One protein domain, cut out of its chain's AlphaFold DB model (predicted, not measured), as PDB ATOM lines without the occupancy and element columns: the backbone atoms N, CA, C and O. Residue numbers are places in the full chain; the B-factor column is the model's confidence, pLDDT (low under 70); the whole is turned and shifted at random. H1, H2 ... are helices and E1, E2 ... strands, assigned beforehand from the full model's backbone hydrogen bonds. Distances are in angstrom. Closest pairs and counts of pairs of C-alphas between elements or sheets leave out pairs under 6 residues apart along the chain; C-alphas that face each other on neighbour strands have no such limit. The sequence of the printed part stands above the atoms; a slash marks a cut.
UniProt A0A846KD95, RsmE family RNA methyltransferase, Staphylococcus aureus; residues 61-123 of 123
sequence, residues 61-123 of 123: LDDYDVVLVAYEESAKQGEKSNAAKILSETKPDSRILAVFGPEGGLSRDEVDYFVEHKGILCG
ATOM      1  N   LEU A  61     221.334 117.458  92.582       94.44
ATOM      2  CA  LEU A  61     222.269 116.361  92.293       94.44
ATOM      3  C   LEU A  61     222.680 116.319  90.819       94.44
ATOM      4  O   LEU A  61     223.841 116.050  90.521       94.44
ATOM      5  N   ASP A  62     221.768 116.664  89.911       93.69
ATOM      6  CA  ASP A  62     222.044 116.702  88.473       93.69
ATOM      7  C   ASP A  62     222.955 117.861  88.038       93.69
ATOM      8  O   ASP A  62     223.496 117.827  86.933       93.69
ATOM      9  N   ASP A  63     223.201 118.842  88.911       94.94
ATOM     10  CA  ASP A  63     224.172 119.915  88.671       94.94
ATOM     11  C   ASP A  63     225.632 119.440  88.819       94.94
ATOM     12  O   ASP A  63     226.559 120.212  88.534       94.94
ATOM     13  N   TYR A  64     225.853 118.213  89.307       96.19
ATOM     14  CA  TYR A  64     227.167 117.657  89.617       96.19
ATOM     15  C   TYR A  64     227.473 116.414  88.779       96.19
ATOM     16  O   TYR A  64     226.634 115.538  88.577       96.19
ATOM     17  N   ASP A  65     228.724 116.314  88.337       95.69
ATOM     18  CA  ASP A  65     229.227 115.166  87.580       95.69
ATOM     19  C   ASP A  65     229.515 113.968  88.494       95.69
ATOM     20  O   ASP A  65     229.430 112.814  88.074       95.69
ATOM     21  N   VAL A  66     229.877 114.243  89.751       95.50
ATOM     22  CA  VAL A  66     230.232 113.236  90.755       95.50
ATOM     23  C   VAL A  66     229.575 113.583  92.084       95.50
ATOM     24  O   VAL A  66     229.746 114.692  92.589       95.50
ATOM     25  N   VAL A  67     228.895 112.610  92.692       96.69
ATOM     26  CA  VAL A  67     228.312 112.728  94.034       96.69
ATOM     27  C   VAL A  67     228.975 111.702  94.948       96.69
ATOM     28  O   VAL A  67     228.774 110.503  94.799       96.69
ATOM     29  N   LEU A  68     229.785 112.164  95.897       95.56
ATOM     30  CA  LEU A  68     230.422 111.338  96.920       95.56
ATOM     31  C   LEU A  68     229.625 111.454  98.216       95.56
ATOM     32  O   LEU A  68     229.384 112.560  98.695       95.56
ATOM     33  N   VAL A  69     229.247 110.326  98.806       95.31
ATOM     34  CA  VAL A  69     228.457 110.286 100.040       95.31
ATOM     35  C   VAL A  69     229.305 109.678 101.142       95.31
ATOM     36  O   VAL A  69     229.609 108.487 101.102       95.31
ATOM     37  N   ALA A  70     229.692 110.496 102.120       92.56
ATOM     38  CA  ALA A  70     230.454 110.036 103.271       92.56
ATOM     39  C   ALA A  70     229.550 109.205 104.194       92.56
ATOM     40  O   ALA A  70     228.693 109.760 104.890       92.56
ATOM     41  N   TYR A  71     229.726 107.883 104.197       90.44
ATOM     42  CA  TYR A  71     228.857 106.961 104.923       90.44
ATOM     43  C   TYR A  71     229.651 105.881 105.660       90.44
ATOM     44  O   TYR A  71     230.290 105.030 105.061       90.44
ATOM     45  N   GLU A  72     229.593 105.879 106.991       83.69
ATOM     46  CA  GLU A  72     230.435 105.000 107.815       83.69
ATOM     47  C   GLU A  72     230.111 103.500 107.654       83.69
ATOM     48  O   GLU A  72     230.979 102.653 107.864       83.69
ATOM     49  N   GLU A  73     228.872 103.123 107.305       81.38
ATOM     50  CA  GLU A  73     228.544 101.697 107.164       81.38
ATOM     51  C   GLU A  73     229.210 101.058 105.934       81.38
ATOM     52  O   GLU A  73     229.478  99.855 105.983       81.38
ATOM     53  N   SER A  74     229.558 101.817 104.880       78.31
ATOM     54  CA  SER A  74     230.337 101.261 103.758       78.31
ATOM     55  C   SER A  74     231.734 100.824 104.207       78.31
ATOM     56  O   SER A  74     232.219  99.772 103.779       78.31
ATOM     57  N   ALA A  75     232.303 101.528 105.191       75.62
ATOM     58  CA  ALA A  75     233.642 101.273 105.727       75.62
ATOM     59  C   ALA A  75     233.707  99.895 106.364       75.62
ATOM     60  O   ALA A  75     234.644  99.107 106.195       75.62
ATOM     61  N   LYS A  76     232.642  99.606 107.116       76.62
ATOM     62  CA  LYS A  76     232.427  98.350 107.832       76.62
ATOM     63  C   LYS A  76     232.205  97.189 106.864       76.62
ATOM     64  O   LYS A  76     232.503  96.054 107.222       76.62
ATOM     65  N   GLN A  77     231.746  97.472 105.646       77.56
ATOM     66  CA  GLN A  77     231.581  96.500 104.563       77.56
ATOM     67  C   GLN A  77     232.848  96.337 103.700       77.56
ATOM     68  O   GLN A  77     232.863  95.512 102.788       77.56
ATOM     69  N   GLY A  78     233.931  97.058 104.015       73.56
ATOM     70  CA  GLY A  78     235.239  96.912 103.372       73.56
ATOM     71  C   GLY A  78     235.537  97.930 102.271       73.56
ATOM     72  O   GLY A  78     236.601  97.842 101.655       73.56
ATOM     73  N   GLU A  79     234.648  98.895 102.040       78.25
ATOM     74  CA  GLU A  79     234.920 100.063 101.198       78.25
ATOM     75  C   GLU A  79     235.950 100.959 101.911       78.25
ATOM     76  O   GLU A  79     235.819 101.204 103.101       78.25
ATOM     77  N   LYS A  80     237.031 101.369 101.235       74.81
ATOM     78  CA  LYS A  80     238.074 102.260 101.800       74.81
ATOM     79  C   LYS A  80     238.751 103.158 100.762       74.81
ATOM     80  O   LYS A  80     239.691 103.882 101.090       74.81
ATOM     81  N   SER A  81     238.383 103.045  99.491       83.69
ATOM     82  CA  SER A  81     239.177 103.558  98.372       83.69
ATOM     83  C   SER A  81     238.363 104.255  97.289       83.69
ATOM     84  O   SER A  81     238.971 104.884  96.422       83.69
ATOM     85  N   ASN A  82     237.029 104.232  97.348       86.19
ATOM     86  CA  ASN A  82     236.154 104.855  96.360       86.19
ATOM     87  C   ASN A  82     236.447 106.343  96.215       86.19
ATOM     88  O   ASN A  82     236.649 106.807  95.098       86.19
ATOM     89  N   ALA A  83     236.578 107.079  97.323       87.38
ATOM     90  CA  ALA A  83     236.900 108.503  97.262       87.38
ATOM     91  C   ALA A  83     238.215 108.757  96.504       87.38
ATOM     92  O   ALA A  83     238.250 109.560  95.575       87.38
ATOM     93  N   ALA A  84     239.288 108.039  96.848       88.44
ATOM     94  CA  ALA A  84     240.590 108.201  96.200       88.44
ATOM     95  C   ALA A  84     240.553 107.799  94.719       88.44
ATOM     96  O   ALA A  84     241.086 108.514  93.870       88.44
ATOM     97  N   LYS A  85     239.890 106.681  94.404       89.69
ATOM     98  CA  LYS A  85     239.736 106.183  93.039       89.69
ATOM     99  C   LYS A  85     238.980 107.189  92.174       89.69
ATOM    100  O   LYS A  85     239.502 107.621  91.150       89.69
ATOM    101  N   ILE A  86     237.799 107.615  92.612       91.00
ATOM    102  CA  ILE A  86     236.953 108.534  91.850       91.00
ATOM    103  C   ILE A  86     237.651 109.878  91.660       91.00
ATOM    104  O   ILE A  86     237.695 110.382  90.542       91.00
ATOM    105  N   LEU A  87     238.280 110.429  92.701       88.88
ATOM    106  CA  LEU A  87     239.041 111.673  92.574       88.88
ATOM    107  C   LEU A  87     240.217 111.548  91.591       88.88
ATOM    108  O   LEU A  87     240.527 112.523  90.912       88.88
ATOM    109  N   SER A  88     240.839 110.371  91.470       89.69
ATOM    110  CA  SER A  88     241.919 110.134  90.497       89.69
ATOM    111  C   SER A  88     241.438 109.998  89.047       89.69
ATOM    112  O   SER A  88     242.183 110.308  88.121       89.69
ATOM    113  N   GLU A  89     240.194 109.555  88.848       91.38
ATOM    114  CA  GLU A  89     239.572 109.352  87.531       91.38
ATOM    115  C   GLU A  89     238.756 110.577  87.072       91.38
ATOM    116  O   GLU A  89     238.347 110.663  85.911       91.38
ATOM    117  N   THR A  90     238.517 111.536  87.972       92.75
ATOM    118  CA  THR A  90     237.689 112.711  87.701       92.75
ATOM    119  C   THR A  90     238.403 113.664  86.746       92.75
ATOM    120  O   THR A  90     239.573 114.006  86.920       92.75
ATOM    121  N   LYS A  91     237.680 114.119  85.720       92.62
ATOM    122  CA  LYS A  91     238.225 115.025  84.706       92.62
ATOM    123  C   LYS A  91     238.401 116.437  85.278       92.62
ATOM    124  O   LYS A  91     237.613 116.837  86.141       92.62
ATOM    125  N   PRO A  92     239.363 117.225  84.766       91.62
ATOM    126  CA  PRO A  92     239.408 118.659  85.030       91.62
ATOM    127  C   PRO A  92     238.043 119.317  84.791       91.62
ATOM    128  O   PRO A  92     237.280 118.863  83.940       91.62
ATOM    129  N   ASP A  93     237.747 120.355  85.570       90.94
ATOM    130  CA  ASP A  93     236.501 121.135  85.527       90.94
ATOM    131  C   ASP A  93     235.207 120.382  85.900       90.94
ATOM    132  O   ASP A  93     234.132 120.981  85.883       90.94
ATOM    133  N   SER A  94     235.295 119.113  86.318       94.56
ATOM    134  CA  SER A  94     234.132 118.377  86.831       94.56
ATOM    135  C   SER A  94     233.637 118.970  88.153       94.56
ATOM    136  O   SER A  94     234.419 119.311  89.048       94.56
ATOM    137  N   ARG A  95     232.317 119.026  88.318       95.94
ATOM    138  CA  ARG A  95     231.660 119.444  89.554       95.94
ATOM    139  C   ARG A  95     231.462 118.240  90.462       95.94
ATOM    140  O   ARG A  95     230.699 117.331  90.154       95.94
ATOM    141  N   ILE A  96     232.123 118.269  91.614       96.25
ATOM    142  CA  ILE A  96     232.025 117.218  92.628       96.25
ATOM    143  C   ILE A  96     231.201 117.729  93.808       96.25
ATOM    144  O   ILE A  96     231.527 118.768  94.391       96.25
ATOM    145  N   LEU A  97     230.165 116.983  94.179       96.88
ATOM    146  CA  LEU A  97     229.439 117.148  95.430       96.88
ATOM    147  C   LEU A  97     229.956 116.129  96.444       96.88
ATOM    148  O   LEU A  97     229.945 114.932  96.178       96.88
ATOM    149  N   ALA A  98     230.378 116.598  97.614       95.62
ATOM    150  CA  ALA A  98     230.690 115.742  98.753       95.62
ATOM    151  C   ALA A  98     229.623 115.949  99.836       95.62
ATOM    152  O   ALA A  98     229.462 117.059 100.347       95.62
ATOM    153  N   VAL A  99     228.886 114.888 100.155       95.25
ATOM    154  CA  VAL A  99     227.758 114.892 101.088       95.25
ATOM    155  C   VAL A  99     228.200 114.330 102.432       95.25
ATOM    156  O   VAL A  99     228.781 113.248 102.503       95.25
ATOM    157  N   PHE A 100     227.870 115.055 103.498       93.06
ATOM    158  CA  PHE A 100     228.129 114.661 104.878       93.06
ATOM    159  C   PHE A 100     226.835 114.754 105.687       93.06
ATOM    160  O   PHE A 100     226.106 115.743 105.586       93.06
ATOM    161  N   GLY A 101     226.554 113.722 106.482       91.00
ATOM    162  CA  GLY A 101     225.442 113.724 107.430       91.00
ATOM    163  C   GLY A 101     225.752 114.496 108.722       91.00
ATOM    164  O   GLY A 101     226.905 114.853 108.972       91.00
ATOM    165  N   PRO A 102     224.731 114.747 109.562       88.50
ATOM    166  CA  PRO A 102     224.910 115.255 110.923       88.50
ATOM    167  C   PRO A 102     225.598 114.212 111.824       88.50
ATOM    168  O   PRO A 102     225.889 113.098 111.394       88.50
ATOM    169  N   GLU A 103     225.801 114.528 113.105       84.38
ATOM    170  CA  GLU A 103     226.431 113.630 114.084       84.38
ATOM    171  C   GLU A 103     225.721 112.267 114.209       84.38
ATOM    172  O   GLU A 103     226.359 111.265 114.515       84.38
ATOM    173  N   GLY A 104     224.408 112.221 113.950       82.38
ATOM    174  CA  GLY A 104     223.612 110.987 113.912       82.38
ATOM    175  C   GLY A 104     223.712 110.187 112.606       82.38
ATOM    176  O   GLY A 104     223.033 109.173 112.476       82.38
ATOM    177  N   GLY A 105     224.524 110.636 111.647       86.81
ATOM    178  CA  GLY A 105     224.671 110.030 110.327       86.81
ATOM    179  C   GLY A 105     223.526 110.349 109.360       86.81
ATOM    180  O   GLY A 105     222.581 111.074 109.678       86.81
ATOM    181  N   LEU A 106     223.647 109.806 108.148       90.38
ATOM    182  CA  LEU A 106     222.578 109.781 107.147       90.38
ATOM    183  C   LEU A 106     221.660 108.584 107.418       90.38
ATOM    184  O   LEU A 106     222.140 107.505 107.781       90.38
ATOM    185  N   SER A 107     220.350 108.758 107.239       90.75
ATOM    186  CA  SER A 107     219.422 107.626 107.320       90.75
ATOM    187  C   SER A 107     219.588 106.693 106.118       90.75
ATOM    188  O   SER A 107     220.085 107.101 105.070       90.75
ATOM    189  N   ARG A 108     219.128 105.441 106.241       89.62
ATOM    190  CA  ARG A 108     219.149 104.481 105.122       89.62
ATOM    191  C   ARG A 108     218.399 105.014 103.908       89.62
ATOM    192  O   ARG A 108     218.978 105.060 102.838       89.62
ATOM    193  N   ASP A 109     217.198 105.550 104.111       91.50
ATOM    194  CA  ASP A 109     216.407 106.146 103.029       91.50
ATOM    195  C   ASP A 109     217.137 107.300 102.315       91.50
ATOM    196  O   ASP A 109     216.977 107.488 101.115       91.50
ATOM    197  N   GLU A 110     217.930 108.102 103.040       91.94
ATOM    198  CA  GLU A 110     218.735 109.172 102.438       91.94
ATOM    199  C   GLU A 110     219.888 108.596 101.613       91.94
ATOM    200  O   GLU A 110     220.132 109.048 100.498       91.94
ATOM    201  N   VAL A 111     220.578 107.591 102.151       93.00
ATOM    202  CA  VAL A 111     221.677 106.896 101.474       93.00
ATOM    203  C   VAL A 111     221.184 106.204 100.207       93.00
ATOM    204  O   VAL A 111     221.778 106.401  99.149       93.00
ATOM    205  N   ASP A 112     220.082 105.460 100.296       94.00
ATOM    206  CA  ASP A 112     219.462 104.762  99.169       94.00
ATOM    207  C   ASP A 112     219.067 105.762  98.079       94.00
ATOM    208  O   ASP A 112     219.415 105.571  96.913       94.00
ATOM    209  N   TYR A 113     218.459 106.893  98.464       94.94
ATOM    210  CA  TYR A 113     218.135 107.961  97.523       94.94
ATOM    211  C   TYR A 113     219.380 108.476  96.797       94.94
ATOM    212  O   TYR A 113     219.370 108.601  95.573       94.94
ATOM    213  N   PHE A 114     220.469 108.768  97.519       95.38
ATOM    214  CA  PHE A 114     221.697 109.212  96.864       95.38
ATOM    215  C   PHE A 114     222.232 108.150  95.906       95.38
ATOM    216  O   PHE A 114     222.567 108.497  94.780       95.38
ATOM    217  N   VAL A 115     222.288 106.877  96.307       94.44
ATOM    218  CA  VAL A 115     222.802 105.782  95.464       94.44
ATOM    219  C   VAL A 115     221.978 105.615  94.186       94.44
ATOM    220  O   VAL A 115     222.551 105.478  93.104       94.44
ATOM    221  N   GLU A 116     220.650 105.705  94.277       95.56
ATOM    222  CA  GLU A 116     219.758 105.697  93.108       95.56
ATOM    223  C   GLU A 116     220.012 106.889  92.166       95.56
ATOM    224  O   GLU A 116     219.815 106.779  90.955       95.56
ATOM    225  N   HIS A 117     220.522 108.006  92.697       94.44
ATOM    226  CA  HIS A 117     220.762 109.262  91.982       94.44
ATOM    227  C   HIS A 117     222.260 109.597  91.848       94.44
ATOM    228  O   HIS A 117     222.671 110.741  92.038       94.44
ATOM    229  N   LYS A 118     223.078 108.604  91.456       91.75
ATOM    230  CA  LYS A 118     224.524 108.727  91.125       91.75
ATOM    231  C   LYS A 118     225.471 108.892  92.325       91.75
ATOM    232  O   LYS A 118     226.666 109.126  92.140       91.75
ATOM    233  N   GLY A 119     224.963 108.766  93.543       93.94
ATOM    234  CA  GLY A 119     225.733 108.796  94.779       93.94
ATOM    235  C   GLY A 119     226.660 107.594  94.906       93.94
ATOM    236  O   GLY A 119     226.248 106.443  94.792       93.94
ATOM    237  N   ILE A 120     227.927 107.870  95.185       93.75
ATOM    238  CA  ILE A 120     228.964 106.870  95.410       93.75
ATOM    239  C   ILE A 120     229.294 106.875  96.896       93.75
ATOM    240  O   ILE A 120     229.803 107.867  97.426       93.75
ATOM    241  N   LEU A 121     229.015 105.758  97.567       93.19
ATOM    242  CA  LEU A 121     229.333 105.597  98.982       93.19
ATOM    243  C   LEU A 121     230.845 105.574  99.176       93.19
ATOM    244  O   LEU A 121     231.566 104.868  98.465       93.19
ATOM    245  N   CYS A 122     231.290 106.400 100.112       89.31
ATOM    246  CA  CYS A 122     232.682 106.602 100.454       89.31
ATOM    247  C   CYS A 122     232.840 106.562 101.970       89.31
ATOM    248  O   CYS A 122     232.160 107.298 102.687       89.31
ATOM    249  N   GLY A 123     233.796 105.779 102.444       76.81
ATOM    250  CA  GLY A 123     234.074 105.629 103.867       76.81
ATOM    251  C   GLY A 123     234.347 104.186 104.160       76.81
ATOM    252  O   GLY A 123     233.522 103.377 103.683       76.81
TER     253      GLY A 123
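What this domain is: This is residues 61 to 123 of the 123 residues of the protein "RsmE family RNA methyltransferase" of Staphylococcus aureus (UniProt A0A846KD95). A small three-strand parallel sheet, ordered E2 E1 E3, is covered by H2 on one face and H3 on the other, while H1 only grazes it. The printed part has 63 residues, with three named helices and three named strands in the order E1 H1 H2 E2 H3 E3; the class is mixed, helices and strands, with 22 residues in the helices and 14 in the strands. They are compact, with radius of gyration of the C-alphas 11.5 A and spans 33 by 24 by 20 A.

How they stand to each other: Start at inner strand E1, residues 66 to 70. E2, residues 96 to 100, is parallel to it at 18 degrees, N 68 to O 97 2.8 A. E3, residues 119 to 122, is parallel at 43 degrees, N 120 to O 67 2.8 A. H2, residues 82 to 89, is over E1 at height 9.3 A; H3, residues 108 to 116, is over E3 on the opposite face. H1, residues 72 to 76, has 0 of 1 O i to N i+4 pairs within hydrogen-bond range, but 2 of 2 i+3 pairs; H2 and H3 have every i+4 pair. E1, H1 H2, E2 form a strand-helix-strand unit, two parallel neighbours with helices between, its crossover right-handed.

Where its parts are: Find C-alpha 66 at (230.232, 113.236, 90.755); E1 runs 12.9 A. H3 runs 12.1 A. E3 ends at C-alpha 122, (232.682, 106.602, 100.454).

The domain as a whole: The printed part has no cut, no long link, and no printed residue under 70.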